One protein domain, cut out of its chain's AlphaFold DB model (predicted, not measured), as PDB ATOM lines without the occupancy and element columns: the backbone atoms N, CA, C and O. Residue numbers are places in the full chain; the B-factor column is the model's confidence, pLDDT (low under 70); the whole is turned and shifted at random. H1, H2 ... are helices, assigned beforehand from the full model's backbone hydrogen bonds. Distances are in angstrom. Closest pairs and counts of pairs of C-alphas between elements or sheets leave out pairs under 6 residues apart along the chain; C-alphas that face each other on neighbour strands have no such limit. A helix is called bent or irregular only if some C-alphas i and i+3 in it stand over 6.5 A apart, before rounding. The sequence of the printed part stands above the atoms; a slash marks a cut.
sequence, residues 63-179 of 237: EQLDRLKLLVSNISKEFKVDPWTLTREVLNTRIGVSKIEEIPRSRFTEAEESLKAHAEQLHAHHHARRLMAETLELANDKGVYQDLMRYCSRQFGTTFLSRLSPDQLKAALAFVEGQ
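AT A GLANCE: This is residues 63 to 179 of the 237 residues of an uncharacterized protein of Pseudomonas sp. A46 (UniProt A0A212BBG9). One long helix, H3, makes the long axis, and a pair of helices gathers near each of its ends: H1 and H2 by its first part, H4 and H5 by its last. In each group one helix runs side by side with H3, H1 at one end and H5 at the other, while H2 and H4 slant steeply to it. The printed part has 117 residues with five named helices, in the order H1, H2, H3, H4, H5, and no named strand; the class is all helix. The whole is loose, with a radius of gyration of the C-alphas of 19.3 A, and its outline is a rod spanning 56 by 24 by 18 A.

IN THESE COORDINATES: H1, residues 63 to 79, begins at C-alpha 63 at (-16.956, -12.938, -6.703) and is 24.2 A long from first to last C-alpha. H2 is residues 83 to 95, 16.4 A. H3, residues 105 to 141, is the longest at 54.3 A and begins at C-alpha 105 at (-11.624, -3.042, -3.991); it is irregular, with C-alphas 106 and 109 standing 7.5 A apart. H4 is residues 145 to 155, 15.3 A. H5, residues 166 to 178, is 18.5 A long and ends at C-alpha 178 at (-50.529, 14.142, -37.948).

HOW THE PARTS SIT: H3 is the hub, touching the four other helices. H1 touches residues 108 to 122 of H3 at a shallow tilt of 10 degrees, the same way; their closest C-alphas, of Ile 75 and Ala 119, are 6.5 A apart. Residues 90 to 95 of H2 touch residues 107 to 118 of H3 at a steep tilt of 56 degrees, opposite ways, the closest C-alphas being those of Leu 91 and Ala 111 at 6.6 A. H1 and H2 touch at a steep tilt of 59 degrees, closest at the C-alphas of Ser 76 and Pro 83, 5.5 A. H5 touches residues 127 to 139 of H3 at a shallow tilt of 20 degrees, the same way, closest at the C-alphas of Thr 135 and Leu 173, 5.2 A. H3 and H4 only just touch, and only at the corner by their link, with 3 pairs of C-alphas within 8 A; the closest are those of Ala 139 and Tyr 145, 5.0 A. H4 touches residues 172 to 176 of H5 at a steep tilt of 49 degrees, with the C-alphas of Leu 148 and Val 176 closest at 6.9 A. H1 and H2 are each apart from H4 and H5. Every O i to N i+4 pair is within hydrogen-bond range in H1, H4 and H5; in H2 it is 8 of 9 and in H3 31 of 33.

THE WHOLE: The two C-alphas farthest apart, of Arg 105 and Gly 143, are 57.0 A from each other. The printed part has no cut. The links H1 to H2 and H3 to H4 are tight, and those from H2 to H3 and H4 to H5 are short. The mean pLDDT of the printed part is 77.3; residues 93 to 107, 159 to 164 and 179 are under 70.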
ATOM      1  N   GLU A  63     -15.511 -13.129  -6.510       74.62
ATOM      2  CA  GLU A  63     -16.956 -12.938  -6.703       74.62
ATOM      3  C   GLU A  63     -17.307 -11.554  -7.275       74.62
ATOM      4  O   GLU A  63     -18.184 -11.419  -8.127       74.62
ATOM      5  N   GLN A  64     -16.611 -10.503  -6.827       73.62
ATOM      6  CA  GLN A  64     -16.812  -9.138  -7.325       73.62
ATOM      7  C   GLN A  64     -16.297  -9.001  -8.760       73.62
ATOM      8  O   GLN A  64     -16.940  -8.373  -9.603       73.62
ATOM      9  N   LEU A  65     -15.157  -9.631  -9.044       76.25
ATOM     10  CA  LEU A  65     -14.581  -9.700 -10.379       76.25
ATOM     11  C   LEU A  65     -15.515 -10.435 -11.351       76.25
ATOM     12  O   LEU A  65     -15.751  -9.942 -12.453       76.25
ATOM     13  N   ASP A  66     -16.060 -11.584 -10.942       79.31
ATOM     14  CA  ASP A  66     -17.000 -12.368 -11.748       79.31
ATOM     15  C   ASP A  66     -18.265 -11.565 -12.061       79.31
ATOM     16  O   ASP A  66     -18.662 -11.447 -13.220       79.31
ATOM     17  N   ARG A  67     -18.821 -10.876 -11.057       80.81
ATOM     18  CA  ARG A  67     -19.975  -9.990 -11.239       80.81
ATOM     19  C   ARG A  67     -19.697  -8.859 -12.229       80.81
ATOM     20  O   ARG A  67     -20.548  -8.573 -13.071       80.81
ATOM     21  N   LEU A  68     -18.522  -8.224 -12.166       78.88
ATOM     22  CA  LEU A  68     -18.168  -7.167 -13.116       78.88
ATOM     23  C   LEU A  68     -17.975  -7.733 -14.530       78.88
ATOM     24  O   LEU A  68     -18.490  -7.166 -15.491       78.88
ATOM     25  N   LYS A  69     -17.284  -8.873 -14.663       80.62
ATOM     26  CA  LYS A  69     -17.091  -9.572 -15.946       80.62
ATOM     27  C   LYS A  69     -18.432  -9.980 -16.562       80.62
ATOM     28  O   LYS A  69     -18.633  -9.785 -17.761       80.62
ATOM     29  N   LEU A  70     -19.371 -10.471 -15.754       84.88
ATOM     30  CA  LEU A  70     -20.726 -10.805 -16.185       84.88
ATOM     31  C   LEU A  70     -21.483  -9.562 -16.666       84.88
ATOM     32  O   LEU A  70     -22.115  -9.606 -17.718       84.88
ATOM     33  N   LEU A  71     -21.383  -8.448 -15.937       82.44
ATOM     34  CA  LEU A  71     -22.052  -7.196 -16.287       82.44
ATOM     35  C   LEU A  71     -21.497  -6.608 -17.593       82.44
ATOM     36  O   LEU A  71     -22.271  -6.278 -18.490       82.44
ATOM     37  N   VAL A  72     -20.170  -6.589 -17.762       82.31
ATOM     38  CA  VAL A  72     -19.510  -6.227 -19.031       82.31
ATOM     39  C   VAL A  72     -19.956  -7.151 -20.160       82.31
ATOM     40  O   VAL A  72     -20.294  -6.676 -21.242       82.31
ATOM     41  N   SER A  73     -19.984  -8.468 -19.929       84.50
ATOM     42  CA  SER A  73     -20.406  -9.427 -20.950       84.50
ATOM     43  C   SER A  73     -21.872  -9.250 -21.340       84.50
ATOM     44  O   SER A  73     -22.193  -9.428 -22.514       84.50
ATOM     45  N   ASN A  74     -22.750  -8.915 -20.393       85.81
ATOM     46  CA  ASN A  74     -24.163  -8.690 -20.671       85.81
ATOM     47  C   ASN A  74     -24.354  -7.438 -21.537       85.81
ATOM     48  O   ASN A  74     -24.910  -7.533 -22.627       85.81
ATOM     49  N   ILE A  75     -23.767  -6.309 -21.123       81.88
ATOM     50  CA  ILE A  75     -23.810  -5.047 -21.880       81.88
ATOM     51  C   ILE A  75     -23.192  -5.241 -23.275       81.88
ATOM     52  O   ILE A  75     -23.748  -4.811 -24.282       81.88
ATOM     53  N   SER A  76     -22.072  -5.961 -23.367       83.69
ATOM     54  CA  SER A  76     -21.431  -6.291 -24.644       83.69
ATOM     55  C   SER A  76     -22.348  -7.094 -25.576       83.69
ATOM     56  O   SER A  76     -22.450  -6.781 -26.763       83.69
ATOM     57  N   LYS A  77     -23.055  -8.106 -25.057       83.88
ATOM     58  CA  LYS A  77     -23.992  -8.922 -25.845       83.88
ATOM     59  C   LYS A  77     -25.214  -8.127 -26.294       83.88
ATOM     60  O   LYS A  77     -25.635  -8.288 -27.440       83.88
ATOM     61  N   GLU A  78     -25.755  -7.303 -25.402       83.56
ATOM     62  CA  GLU A  78     -26.954  -6.497 -25.629       83.56
ATOM     63  C   GLU A  78     -26.707  -5.402 -26.674       83.56
ATOM     64  O   GLU A  78     -27.438  -5.307 -27.658       83.56
ATOM     65  N   PHE A  79     -25.621  -4.640 -26.523       78.69
ATOM     66  CA  PHE A  79     -25.315  -3.493 -27.383       78.69
ATOM     67  C   PHE A  79     -24.331  -3.809 -28.518       78.69
ATOM     68  O   PHE A  79     -23.970  -2.918 -29.285       78.69
ATOM     69  N   LYS A  80     -23.894  -5.071 -28.652       81.06
ATOM     70  CA  LYS A  80     -22.889  -5.524 -29.640       81.06
ATOM     71  C   LYS A  80     -21.576  -4.727 -29.578       81.06
ATOM     72  O   LYS A  80     -20.880  -4.594 -30.582       81.06
ATOM     73  N   VAL A  81     -21.236  -4.208 -28.398       77.00
ATOM     74  CA  VAL A  81     -19.993  -3.471 -28.143       77.00
ATOM     75  C   VAL A  81     -18.930  -4.446 -27.661       77.00
ATOM     76  O   VAL A  81     -19.210  -5.338 -26.861       77.00
ATOM     77  N   ASP A  82     -17.703  -4.287 -28.137       79.69
ATOM     78  CA  ASP A  82     -16.585  -5.110 -27.695       79.69
ATOM     79  C   ASP A  82     -16.293  -4.886 -26.188       79.69
ATOM     80  O   ASP A  82     -16.194  -3.739 -25.734       79.69
ATOM     81  N   PRO A  83     -16.163  -5.960 -25.385       73.19
ATOM     82  CA  PRO A  83     -16.010  -5.850 -23.936       73.19
ATOM     83  C   PRO A  83     -14.689  -5.182 -23.534       73.19
ATOM     84  O   PRO A  83     -14.624  -4.520 -22.496       73.19
ATOM     85  N   TRP A  84     -13.639  -5.301 -24.354       72.25
ATOM     86  CA  TRP A  84     -12.370  -4.610 -24.126       72.25
ATOM     87  C   TRP A  84     -12.511  -3.104 -24.365       72.25
ATOM     88  O   TRP A  84     -11.983  -2.285 -23.619       72.25
ATOM     89  N   THR A  85     -13.277  -2.719 -25.377       75.12
ATOM     90  CA  THR A  85     -13.563  -1.313 -25.673       75.12
ATOM     91  C   THR A  85     -14.410  -0.684 -24.572       75.12
ATOM     92  O   THR A  85     -14.066   0.389 -24.089       75.12
ATOM     93  N   LEU A  86     -15.446  -1.385 -24.102       74.69
ATOM     94  CA  LEU A  86     -16.305  -0.921 -23.010       74.69
ATOM     95  C   LEU A  86     -15.522  -0.732 -21.705       74.69
ATOM     96  O   LEU A  86     -15.659   0.274 -21.012       74.69
ATOM     97  N   THR A  87     -14.659  -1.690 -21.382       70.75
ATOM     98  CA  THR A  87     -13.796  -1.599 -20.200       70.75
ATOM     99  C   THR A  87     -12.783  -0.471 -20.345       70.75
ATOM    100  O   THR A  87     -12.628   0.320 -19.421       70.75
ATOM    101  N   ARG A  88     -12.168  -0.301 -21.518       75.12
ATOM    102  CA  ARG A  88     -11.244   0.808 -21.765       75.12
ATOM    103  C   ARG A  88     -11.928   2.172 -21.738       75.12
ATOM    104  O   ARG A  88     -11.353   3.110 -21.216       75.12
ATOM    105  N   GLU A  89     -13.119   2.329 -22.295       73.88
ATOM    106  CA  GLU A  89     -13.797   3.628 -22.324       73.88
ATOM    107  C   GLU A  89     -14.311   4.019 -20.937       73.88
ATOM    108  O   GLU A  89     -14.117   5.150 -20.494       73.88
ATOM    109  N   VAL A  90     -14.910   3.072 -20.215       72.06
ATOM    110  CA  VAL A  90     -15.587   3.355 -18.948       72.06
ATOM    111  C   VAL A  90     -14.626   3.291 -17.761       72.06
ATOM    112  O   VAL A  90     -14.579   4.218 -16.951       72.06
ATOM    113  N   LEU A  91     -13.834   2.220 -17.651       71.81
ATOM    114  CA  LEU A  91     -12.974   1.985 -16.485       71.81
ATOM    115  C   LEU A  91     -11.680   2.793 -16.562       71.81
ATOM    116  O   LEU A  91     -11.256   3.332 -15.542       71.81
ATOM    117  N   ASN A  92     -11.080   2.957 -17.745       70.38
ATOM    118  CA  ASN A  92      -9.881   3.793 -17.863       70.38
ATOM    119  C   ASN A  92     -10.205   5.271 -17.607       70.38
ATOM    120  O   ASN A  92      -9.437   5.962 -16.950       70.38
ATOM    121  N   THR A  93     -11.353   5.760 -18.085       69.81
ATOM    122  CA  THR A  93     -11.723   7.174 -17.924       69.81
ATOM    123  C   THR A  93     -12.082   7.521 -16.480       69.81
ATOM    124  O   THR A  93     -11.761   8.618 -16.030       69.81
ATOM    125  N   ARG A  94     -12.737   6.614 -15.737       66.00
ATOM    126  CA  ARG A  94     -13.164   6.897 -14.354       66.00
ATOM    127  C   ARG A  94     -12.204   6.407 -13.277       66.00
ATOM    128  O   ARG A  94     -12.048   7.077 -12.267       66.00
ATOM    129  N   ILE A  95     -11.574   5.254 -13.482       66.75
ATOM    130  CA  ILE A  95     -10.749   4.579 -12.466       66.75
ATOM    131  C   ILE A  95      -9.262   4.629 -12.841       66.75
ATOM    132  O   ILE A  95      -8.405   4.458 -11.980       66.75
ATOM    133  N   GLY A  96      -8.928   4.902 -14.109       60.22
ATOM    134  CA  GLY A  96      -7.540   4.942 -14.580       60.22
ATOM    135  C   GLY A  96      -6.900   3.561 -14.724       60.22
ATOM    136  O   GLY A  96      -5.677   3.452 -14.740       60.22
ATOM    137  N   VAL A  97      -7.711   2.500 -14.794       62.16
ATOM    138  CA  VAL A  97      -7.241   1.109 -14.880       62.16
ATOM    139  C   VAL A  97      -7.484   0.528 -16.267       62.16
ATOM    140  O   VAL A  97      -8.552   0.692 -16.859       62.16
ATOM    141  N   SER A  98      -6.468  -0.167 -16.783       58.22
ATOM    142  CA  SER A  98      -6.488  -0.771 -18.121       58.22
ATOM    143  C   SER A  98      -7.141  -2.154 -18.142       58.22
ATOM    144  O   SER A  98      -7.616  -2.585 -19.192       58.22
ATOM    145  N   LYS A  99      -7.182  -2.852 -17.001       60.50
ATOM    146  CA  LYS A  99      -7.810  -4.170 -16.864       60.50
ATOM    147  C   LYS A  99      -8.779  -4.199 -15.690       60.50
ATOM    148  O   LYS A  99      -8.516  -3.632 -14.634       60.50
ATOM    149  N   ILE A 100      -9.863  -4.959 -15.856       62.50
ATOM    150  CA  ILE A 100     -10.844  -5.243 -14.795       62.50
ATOM    151  C   ILE A 100     -10.167  -5.828 -13.539       62.50
ATOM    152  O   ILE A 100     -10.608  -5.597 -12.420       62.50
ATOM    153  N   GLU A 101      -9.083  -6.578 -13.731       62.38
ATOM    154  CA  GLU A 101      -8.337  -7.274 -12.674       62.38
ATOM    155  C   GLU A 101      -7.453  -6.337 -11.838       62.38
ATOM    156  O   GLU A 101      -6.994  -6.728 -10.770       62.38
ATOM    157  N   GLU A 102      -7.249  -5.099 -12.296       61.59
ATOM    158  CA  GLU A 102      -6.444  -4.072 -11.620       61.59
ATOM    159  C   GLU A 102      -7.307  -3.061 -10.848       61.59
ATOM    160  O   GLU A 102      -6.772  -2.132 -10.246       61.59
ATOM    161  N   ILE A 103      -8.639  -3.210 -10.862       65.50
ATOM    162  CA  ILE A 103      -9.546  -2.318 -10.131       65.50
ATOM    163  C   ILE A 103      -9.356  -2.544  -8.615       65.50
ATOM    164  O   ILE A 103      -9.546  -3.667  -8.136       65.50
ATOM    165  N   PRO A 104      -9.040  -1.495  -7.832       63.31
ATOM    166  CA  PRO A 104      -8.969  -1.596  -6.380       63.31
ATOM    167  C   PRO A 104     -10.333  -1.939  -5.780       63.31
ATOM    168  O   PRO A 104     -11.358  -1.416  -6.227       63.31
ATOM    169  N   ARG A 105     -10.369  -2.731  -4.702       65.31
ATOM    170  CA  ARG A 105     -11.624  -3.042  -3.991       65.31
ATOM    171  C   ARG A 105     -12.391  -1.781  -3.565       65.31
ATOM    172  O   ARG A 105     -13.618  -1.761  -3.658       65.31
ATOM    173  N   SER A 106     -11.684  -0.715  -3.181       63.62
ATOM    174  CA  SER A 106     -12.258   0.590  -2.813       63.62
ATOM    175  C   SER A 106     -13.044   1.254  -3.948       63.62
ATOM    176  O   SER A 106     -13.929   2.065  -3.694       63.62
ATOM    177  N   ARG A 107     -12.731   0.915  -5.205       69.25
ATOM    178  CA  ARG A 107     -13.310   1.502  -6.424       69.25
ATOM    179  C   ARG A 107     -14.327   0.587  -7.106       69.25
ATOM    180  O   ARG A 107     -14.838   0.928  -8.167       69.25
ATOM    181  N   PHE A 108     -14.651  -0.560  -6.504       70.69
ATOM    182  CA  PHE A 108     -15.604  -1.515  -7.069       70.69
ATOM    183  C   PHE A 108     -17.002  -0.915  -7.266       70.69
ATOM    184  O   PHE A 108     -17.577  -1.047  -8.343       70.69
ATOM    185  N   THR A 109     -17.540  -0.245  -6.244       75.50
ATOM    186  CA  THR A 109     -18.877   0.367  -6.311       75.50
ATOM    187  C   THR A 109     -18.933   1.432  -7.403       75.50
ATOM    188  O   THR A 109     -19.839   1.418  -8.229       75.50
ATOM    189  N   GLU A 110     -17.901   2.274  -7.484       77.62
ATOM    190  CA  GLU A 110     -17.769   3.304  -8.517       77.62
ATOM    191  C   GLU A 110     -17.675   2.694  -9.930       77.62
ATOM    192  O   GLU A 110     -18.287   3.198 -10.873       77.62
ATOM    193  N   ALA A 111     -16.972   1.563 -10.083       74.50
ATOM    194  CA  ALA A 111     -16.923   0.802 -11.332       74.50
ATOM    195  C   ALA A 111     -18.300   0.273 -11.743       74.50
ATOM    196  O   ALA A 111     -18.704   0.422 -12.897       74.50
ATOM    197  N   GLU A 112     -19.025  -0.341 -10.805       80.94
ATOM    198  CA  GLU A 112     -20.349  -0.907 -11.060       80.94
ATOM    199  C   GLU A 112     -21.354   0.188 -11.444       80.94
ATOM    200  O   GLU A 112     -22.083   0.035 -12.426       80.94
ATOM    201  N   GLU A 113     -21.372   1.306 -10.716       83.94
ATOM    202  CA  GLU A 113     -22.227   2.458 -11.020       83.94
ATOM    203  C   GLU A 113     -21.882   3.073 -12.377       83.94
ATOM    204  O   GLU A 113     -22.776   3.358 -13.172       83.94
ATOM    205  N   SER A 114     -20.593   3.205 -12.695       80.75
ATOM    206  CA  SER A 114     -20.161   3.730 -13.987       80.75
ATOM    207  C   SER A 114     -20.568   2.836 -15.158       80.75
ATOM    208  O   SER A 114     -20.990   3.345 -16.197       80.75
ATOM    209  N   LEU A 115     -20.448   1.512 -15.019       81.00
ATOM    210  CA  LEU A 115     -20.891   0.579 -16.056       81.00
ATOM    211  C   LEU A 115     -22.411   0.632 -16.241       81.00
ATOM    212  O   LEU A 115     -22.879   0.608 -17.377       81.00
ATOM    213  N   LYS A 116     -23.179   0.739 -15.149       85.62
ATOM    214  CA  LYS A 116     -24.641   0.899 -15.209       85.62
ATOM    215  C   LYS A 116     -25.037   2.202 -15.898       85.62
ATOM    216  O   LYS A 116     -25.816   2.159 -16.841       85.62
ATOM    217  N   ALA A 117     -24.432   3.324 -15.511       85.38
ATOM    218  CA  ALA A 117     -24.685   4.620 -16.139       85.38
ATOM    219  C   ALA A 117     -24.350   4.603 -17.641       85.38
ATOM    220  O   ALA A 117     -25.077   5.164 -18.461       85.38
ATOM    221  N   HIS A 118     -23.268   3.919 -18.028       83.62
ATOM    222  CA  HIS A 118     -22.930   3.765 -19.440       83.62
ATOM    223  C   HIS A 118     -23.936   2.882 -20.192       83.62
ATOM    224  O   HIS A 118     -24.316   3.215 -21.315       83.62
ATOM    225  N   ALA A 119     -24.424   1.801 -19.575       83.06
ATOM    226  CA  ALA A 119     -25.494   0.983 -20.145       83.06
ATOM    227  C   ALA A 119     -26.790   1.786 -20.338       83.06
ATOM    228  O   ALA A 119     -27.409   1.697 -21.397       83.06
ATOM    229  N   GLU A 120     -27.175   2.624 -19.372       86.19
ATOM    230  CA  GLU A 120     -28.332   3.521 -19.503       86.19
ATOM    231  C   GLU A 120     -28.155   4.514 -20.658       86.19
ATOM    232  O   GLU A 120     -29.082   4.739 -21.440       86.19
ATOM    233  N   GLN A 121     -26.950   5.065 -20.823       85.06
ATOM    234  CA  GLN A 121     -26.633   5.951 -21.939       85.06
ATOM    235  C   GLN A 121     -26.727   5.222 -23.290       85.06
ATOM    236  O   GLN A 121     -27.318   5.747 -24.237       85.06
ATOM    237  N   LEU A 122     -26.181   4.005 -23.390       83.31
ATOM    238  CA  LEU A 122     -26.289   3.166 -24.588       83.31
ATOM    239  C   LEU A 122     -27.752   2.844 -24.907       83.31
ATOM    240  O   LEU A 122     -28.179   3.004 -26.053       83.31
ATOM    241  N   HIS A 123     -28.545   2.484 -23.899       85.81
ATOM    242  CA  HIS A 123     -29.975   2.240 -24.050       85.81
ATOM    243  C   HIS A 123     -30.708   3.485 -24.571       85.81
ATOM    244  O   HIS A 123     -31.473   3.400 -25.536       85.81
ATOM    245  N   ALA A 124     -30.428   4.663 -24.007       83.81
ATOM    246  CA  ALA A 124     -30.997   5.926 -24.470       83.81
ATOM    247  C   ALA A 124     -30.620   6.233 -25.933       83.81
ATOM    248  O   ALA A 124     -31.479   6.641 -26.719       83.81
ATOM    249  N   HIS A 125     -29.367   5.987 -26.331       82.81
ATOM    250  CA  HIS A 125     -28.918   6.165 -27.714       82.81
ATOM    251  C   HIS A 125     -29.584   5.188 -28.686       82.81
ATOM    252  O   HIS A 125     -30.031   5.609 -29.755       82.81
ATOM    253  N   HIS A 126     -29.680   3.906 -28.333       81.81
ATOM    254  CA  HIS A 126     -30.366   2.907 -29.153       81.81
ATOM    255  C   HIS A 126     -31.851   3.227 -29.300       81.81
ATOM    256  O   HIS A 126     -32.382   3.183 -30.410       81.81
ATOM    257  N   HIS A 127     -32.508   3.619 -28.210       83.81
ATOM    258  CA  HIS A 127     -33.898   4.052 -28.233       83.81
ATOM    259  C   HIS A 127     -34.098   5.268 -29.149       83.81
ATOM    260  O   HIS A 127     -34.993   5.262 -29.993       83.81
ATOM    261  N   ALA A 128     -33.230   6.283 -29.050       81.62
ATOM    262  CA  ALA A 128     -33.274   7.447 -29.930       81.62
ATOM    263  C   ALA A 128     -33.059   7.063 -31.403       81.62
ATOM    264  O   ALA A 128     -33.816   7.506 -32.262       81.62
ATOM    265  N   ARG A 129     -32.087   6.192 -31.711       84.12
ATOM    266  CA  ARG A 129     -31.868   5.710 -33.085       84.12
ATOM    267  C   ARG A 129     -33.045   4.909 -33.632       84.12
ATOM    268  O   ARG A 129     -33.367   5.057 -34.807       84.12
ATOM    269  N   ARG A 130     -33.695   4.095 -32.800       86.56
ATOM    270  CA  ARG A 130     -34.905   3.359 -33.184       86.56
ATOM    271  C   ARG A 130     -36.034   4.322 -33.553       86.56
ATOM    272  O   ARG A 130     -36.595   4.190 -34.632       86.56
ATOM    273  N   LEU A 131     -36.286   5.336 -32.720       83.62
ATOM    274  CA  LEU A 131     -37.282   6.376 -33.007       83.62
ATOM    275  C   LEU A 131     -36.945   7.189 -34.265       83.62
ATOM    276  O   LEU A 131     -37.840   7.519 -35.039       83.62
ATOM    277  N   MET A 132     -35.664   7.503 -34.493       83.88
ATOM    278  CA  MET A 132     -35.212   8.151 -35.732       83.88
ATOM    279  C   MET A 132     -35.564   7.313 -36.959       83.88
ATOM    280  O   MET A 132     -36.106   7.854 -37.919       83.88
ATOM    281  N   ALA A 133     -35.239   6.019 -36.930       84.81
ATOM    282  CA  ALA A 133     -35.498   5.110 -38.040       84.81
ATOM    283  C   ALA A 133     -37.001   4.990 -38.323       84.81
ATOM    284  O   ALA A 133     -37.410   5.152 -39.465       84.81
ATOM    285  N   GLU A 134     -37.815   4.821 -37.280       86.12
ATOM    286  CA  GLU A 134     -39.276   4.744 -37.377       86.12
ATOM    287  C   GLU A 134     -39.888   6.031 -37.952       86.12
ATOM    288  O   GLU A 134     -40.684   5.988 -38.887       86.12
ATOM    289  N   THR A 135     -39.450   7.196 -37.466       84.81
ATOM    290  CA  THR A 135     -39.908   8.497 -37.986       84.81
ATOM    291  C   THR A 135     -39.538   8.670 -39.457       84.81
ATOM    292  O   THR A 135     -40.328   9.189 -40.245       84.81
ATOM    293  N   LEU A 136     -38.326   8.255 -39.835       83.88
ATOM    294  CA  LEU A 136     -37.831   8.358 -41.203       83.88
ATOM    295  C   LEU A 136     -38.586   7.423 -42.150       83.88
ATOM    296  O   LEU A 136     -38.942   7.836 -43.251       83.88
ATOM    297  N   GLU A 137     -38.834   6.189 -41.718       86.06
ATOM    298  CA  GLU A 137     -39.599   5.195 -42.466       86.06
ATOM    299  C   GLU A 137     -41.030   5.681 -42.698       86.06
ATOM    300  O   GLU A 137     -41.471   5.733 -43.844       86.06
ATOM    301  N   LEU A 138     -41.703   6.167 -41.651       85.44
ATOM    302  CA  LEU A 138     -43.052   6.724 -41.753       85.44
ATOM    303  C   LEU A 138     -43.100   7.972 -42.648       85.44
ATOM    304  O   LEU A 138     -44.031   8.154 -43.433       85.44
ATOM    305  N   ALA A 139     -42.092   8.843 -42.559       84.38
ATOM    306  CA  ALA A 139     -42.010  10.028 -43.407       84.38
ATOM    307  C   ALA A 139     -41.767   9.674 -44.879       84.38
ATOM    308  O   ALA A 139     -42.252  10.385 -45.763       84.38
ATOM    309  N   ASN A 140     -41.026   8.597 -45.147       84.19
ATOM    310  CA  ASN A 140     -40.800   8.090 -46.493       84.19
ATOM    311  C   ASN A 140     -42.051   7.399 -47.057       84.19
ATOM    312  O   ASN A 140     -42.424   7.691 -48.188       84.19
ATOM    313  N   ASP A 141     -42.728   6.568 -46.259       85.50
ATOM    314  CA  ASP A 141     -43.995   5.911 -46.618       85.50
ATOM    315  C   ASP A 141     -45.071   6.938 -47.011       85.50
ATOM    316  O   ASP A 141     -45.704   6.836 -48.060       85.50
ATOM    317  N   LYS A 142     -45.187   8.017 -46.229       82.25
ATOM    318  CA  LYS A 142     -46.113   9.124 -46.506       82.25
ATOM    319  C   LYS A 142     -45.615  10.124 -47.556       82.25
ATOM    320  O   LYS A 142     -46.366  11.021 -47.932       82.25
ATOM    321  N   GLY A 143     -44.358  10.044 -47.998       80.81
ATOM    322  CA  GLY A 143     -43.755  11.009 -48.927       80.81
ATOM    323  C   GLY A 143     -43.553  12.427 -48.364       80.81
ATOM    324  O   GLY A 143     -43.322  13.361 -49.129       80.81
ATOM    325  N   VAL A 144     -43.602  12.611 -47.040       83.31
ATOM    326  CA  VAL A 144     -43.498  13.918 -46.347       83.31
ATOM    327  C   VAL A 144     -42.089  14.215 -45.821       83.31
ATOM    328  O   VAL A 144     -41.895  15.076 -44.961       83.31
ATOM    329  N   TYR A 145     -41.069  13.520 -46.331       81.62
ATOM    330  CA  TYR A 145     -39.683  13.683 -45.881       81.62
ATOM    331  C   TYR A 145     -39.176  15.132 -45.995       81.62
ATOM    332  O   TYR A 145     -38.527  15.640 -45.083       81.62
ATOM    333  N   GLN A 146     -39.509  15.836 -47.081       80.75
ATOM    334  CA  GLN A 146     -39.108  17.237 -47.272       80.75
ATOM    335  C   GLN A 146     -39.759  18.172 -46.241       80.75
ATOM    336  O   GLN A 146     -39.099  19.074 -45.718       80.75
ATOM    337  N   ASP A 147     -41.028  17.936 -45.900       81.81
ATOM    338  CA  ASP A 147     -41.745  18.715 -44.891       81.81
ATOM    339  C   ASP A 147     -41.230  18.434 -43.482       81.81
ATOM    340  O   ASP A 147     -41.066  19.368 -42.697       81.81
ATOM    341  N   LEU A 148     -40.878  17.179 -43.186       81.50
ATOM    342  CA  LEU A 148     -40.177  16.807 -41.959       81.50
ATOM    343  C   LEU A 148     -38.840  17.553 -41.845       81.50
ATOM    344  O   LEU A 148     -38.575  18.192 -40.831       81.50
ATOM    345  N   MET A 149     -38.017  17.546 -42.895       80.94
ATOM    346  CA  MET A 149     -36.716  18.229 -42.895       80.94
ATOM    347  C   MET A 149     -36.862  19.749 -42.741       80.94
ATOM    348  O   MET A 149     -36.082  20.386 -42.027       80.94
ATOM    349  N   ARG A 150     -37.894  20.340 -43.355       82.25
ATOM    350  CA  ARG A 150     -38.226  21.763 -43.201       82.25
ATOM    351  C   ARG A 150     -38.715  22.084 -41.789       82.25
ATOM    352  O   ARG A 150     -38.339  23.123 -41.245       82.25
ATOM    353  N   TYR A 151     -39.528  21.212 -41.198       81.62
ATOM    354  CA  TYR A 151     -39.974  21.326 -39.812       81.62
ATOM    355  C   TYR A 151     -38.783  21.253 -38.853       81.62
ATOM    356  O   TYR A 151     -38.605  22.163 -38.041       81.62
ATOM    357  N   CYS A 152     -37.899  20.266 -39.024       80.56
ATOM    358  CA  CYS A 152     -36.682  20.130 -38.227       80.56
ATOM    359  C   CYS A 152     -35.767  21.353 -38.361       80.56
ATOM    360  O   CYS A 152     -35.294  21.888 -37.359       80.56
ATOM    361  N   SER A 153     -35.594  21.877 -39.578       80.19
ATOM    362  CA  SER A 153     -34.811  23.094 -39.798       80.19
ATOM    363  C   SER A 153     -35.410  24.327 -39.115       80.19
ATOM    364  O   SER A 153     -34.649  25.208 -38.723       80.19
ATOM    365  N   ARG A 154     -36.740  24.426 -38.986       81.62
ATOM    366  CA  ARG A 154     -37.413  25.572 -38.347       81.62
ATOM    367  C   ARG A 154     -37.448  25.476 -36.828       81.62
ATOM    368  O   ARG A 154     -37.254  26.487 -36.168       81.62
ATOM    369  N   GLN A 155     -37.732  24.291 -36.293       77.56
ATOM    370  CA  GLN A 155     -37.888  24.085 -34.851       77.56
ATOM    371  C   GLN A 155     -36.551  23.859 -34.149       77.56
ATOM    372  O   GLN A 155     -36.345  24.349 -33.044       77.56
ATOM    373  N   PHE A 156     -35.630  23.146 -34.796       77.38
ATOM    374  CA  PHE A 156     -34.397  22.669 -34.168       77.38
ATOM    375  C   PHE A 156     -33.137  23.288 -34.778       77.38
ATOM    376  O   PHE A 156     -32.030  22.999 -34.332       77.38
ATOM    377  N   GLY A 157     -33.279  24.096 -35.835       74.19
ATOM    378  CA  GLY A 157     -32.148  24.708 -36.539       74.19
ATOM    379  C   GLY A 157     -31.224  23.699 -37.228       74.19
ATOM    380  O   GLY A 157     -30.148  24.068 -37.692       74.19
ATOM    381  N   THR A 158     -31.617  22.424 -37.299       70.94
ATOM    382  CA  THR A 158     -30.825  21.353 -37.904       70.94
ATOM    383  C   THR A 158     -31.682  20.541 -38.861       70.94
ATOM    384  O   THR A 158     -32.839  20.228 -38.593       70.94
ATOM    385  N   THR A 159     -31.102  20.195 -40.006       67.00
ATOM    386  CA  THR A 159     -31.715  19.287 -40.982       67.00
ATOM    387  C   THR A 159     -31.396  17.828 -40.665       67.00
ATOM    388  O   THR A 159     -32.026  16.925 -41.190       67.00
ATOM    389  N   PHE A 160     -30.426  17.551 -39.794       66.94
ATOM    390  CA  PHE A 160     -29.985  16.188 -39.523       66.94
ATOM    391  C   PHE A 160     -30.759  15.568 -38.362       66.94
ATOM    392  O   PHE A 160     -30.456  15.843 -37.201       66.94
ATOM    393  N   LEU A 161     -31.662  14.635 -38.677       67.75
ATOM    394  CA  LEU A 161     -32.377  13.823 -37.681       67.75
ATOM    395  C   LEU A 161     -31.416  13.131 -36.694       67.75
ATOM    396  O   LEU A 161     -31.728  13.003 -35.518       67.75
ATOM    397  N   SER A 162     -30.204  12.778 -37.145       67.00
ATOM    398  CA  SER A 162     -29.154  12.152 -36.325       67.00
ATOM    399  C   SER A 162     -28.627  13.019 -35.173       67.00
ATOM    400  O   SER A 162     -27.939  12.488 -34.301       67.00
ATOM    401  N   ARG A 163     -28.875  14.333 -35.178       66.38
ATOM    402  CA  ARG A 163     -28.444  15.254 -34.112       66.38
ATOM    403  C   ARG A 163     -29.581  15.642 -33.163       66.38
ATOM    404  O   ARG A 163     -29.349  16.417 -32.239       66.38
ATOM    405  N   LEU A 164     -30.789  15.126 -33.385       68.75
ATOM    406  CA  LEU A 164     -31.960  15.463 -32.583       68.75
ATOM    407  C   LEU A 164     -31.977  14.685 -31.264       68.75
ATOM    408  O   LEU A 164     -31.690  13.488 -31.220       68.75
ATOM    409  N   SER A 165     -32.353  15.375 -30.187       71.25
ATOM    410  CA  SER A 165     -32.620  14.760 -28.882       71.25
ATOM    411  C   SER A 165     -33.844  13.834 -28.949       71.25
ATOM    412  O   SER A 165     -34.728  14.054 -29.779       71.25
ATOM    413  N   PRO A 166     -33.965  12.844 -28.045       71.31
ATOM    414  CA  PRO A 166     -35.120  11.944 -27.987       71.31
ATOM    415  C   PRO A 166     -36.477  12.666 -27.935       71.31
ATOM    416  O   PRO A 166     -37.412  12.230 -28.600       71.31
ATOM    417  N   ASP A 167     -36.600  13.789 -27.221       74.06
ATOM    418  CA  ASP A 167     -37.846  14.574 -27.196       74.06
ATOM    419  C   ASP A 167     -38.148  15.279 -28.525       74.06
ATOM    420  O   ASP A 167     -39.296  15.314 -28.966       74.06
ATOM    421  N   GLN A 168     -37.114  15.769 -29.215       76.81
ATOM    422  CA  GLN A 168     -37.254  16.385 -30.537       76.81
ATOM    423  C   GLN A 168     -37.703  15.349 -31.582       76.81
ATOM    424  O   GLN A 168     -38.494  15.666 -32.469       76.81
ATOM    425  N   LEU A 169     -37.258  14.095 -31.444       77.06
ATOM    426  CA  LEU A 169     -37.700  12.982 -32.289       77.06
ATOM    427  C   LEU A 169     -39.157  12.606 -32.055       77.06
ATOM    428  O   LEU A 169     -39.872  12.386 -33.022       77.06
ATOM    429  N   LYS A 170     -39.620  12.584 -30.801       80.19
ATOM    430  CA  LYS A 170     -41.044  12.361 -30.498       80.19
ATOM    431  C   LYS A 170     -41.923  13.451 -31.115       80.19
ATOM    432  O   LYS A 170     -42.956  13.141 -31.694       80.19
ATOM    433  N   ALA A 171     -41.498  14.715 -31.033       80.06
ATOM    434  CA  ALA A 171     -42.212  15.831 -31.656       80.06
ATOM    435  C   ALA A 171     -42.238  15.719 -33.192       80.06
ATOM    436  O   ALA A 171     -43.272  15.951 -33.816       80.06
ATOM    437  N   ALA A 172     -41.118  15.317 -33.799       78.88
ATOM    438  CA  ALA A 172     -41.028  15.050 -35.230       78.88
ATOM    439  C   ALA A 172     -41.924  13.875 -35.666       78.88
ATOM    440  O   ALA A 172     -42.613  13.977 -36.678       78.88
ATOM    441  N   LEU A 173     -41.960  12.795 -34.883       79.88
ATOM    442  CA  LEU A 173     -42.815  11.635 -35.117       79.88
ATOM    443  C   LEU A 173     -44.296  12.029 -35.061       79.88
ATOM    444  O   LEU A 173     -45.018  11.784 -36.023       79.88
ATOM    445  N   ALA A 174     -44.720  12.751 -34.019       81.81
ATOM    446  CA  ALA A 174     -46.091  13.253 -33.898       81.81
ATOM    447  C   ALA A 174     -46.492  14.170 -35.072       81.81
ATOM    448  O   ALA A 174     -47.629  14.132 -35.547       81.81
ATOM    449  N   PHE A 175     -45.556  14.980 -35.580       81.56
ATOM    450  CA  PHE A 175     -45.780  15.806 -36.769       81.56
ATOM    451  C   PHE A 175     -45.998  14.958 -38.031       81.56
ATOM    452  O   PHE A 175     -46.912  15.242 -38.804       81.56
ATOM    453  N   VAL A 176     -45.205  13.903 -38.236       82.44
ATOM    454  CA  VAL A 176     -45.351  12.985 -39.382       82.44
ATOM    455  C   VAL A 176     -46.632  12.152 -39.273       82.44
ATOM    456  O   VAL A 176     -47.312  11.926 -40.275       82.44
ATOM    457  N   GLU A 177     -47.013  11.720 -38.072       80.50
ATOM    458  CA  GLU A 177     -48.277  11.019 -37.826       80.50
ATOM    459  C   GLU A 177     -49.489  11.899 -38.149       80.50
ATOM    460  O   GLU A 177     -50.397  11.444 -38.849       80.50
ATOM    461  N   GLY A 178     -49.467  13.163 -37.712       74.19
ATOM    462  CA  GLY A 178     -50.529  14.142 -37.948       74.19
ATOM    463  C   GLY A 178     -50.620  14.660 -39.387       74.19
ATOM    464  O   GLY A 178     -51.664  15.181 -39.780       74.19
ATOM    465  N   GLN A 179     -49.567  14.505 -40.195       68.19
ATOM    466  CA  GLN A 179     -49.643  14.804 -41.621       68.19
ATOM    467  C   GLN A 179     -50.394  13.698 -42.368       68.19
ATOM    468  O   GLN A 179     -50.015  12.520 -42.354       68.19
TER     469      GLN A 179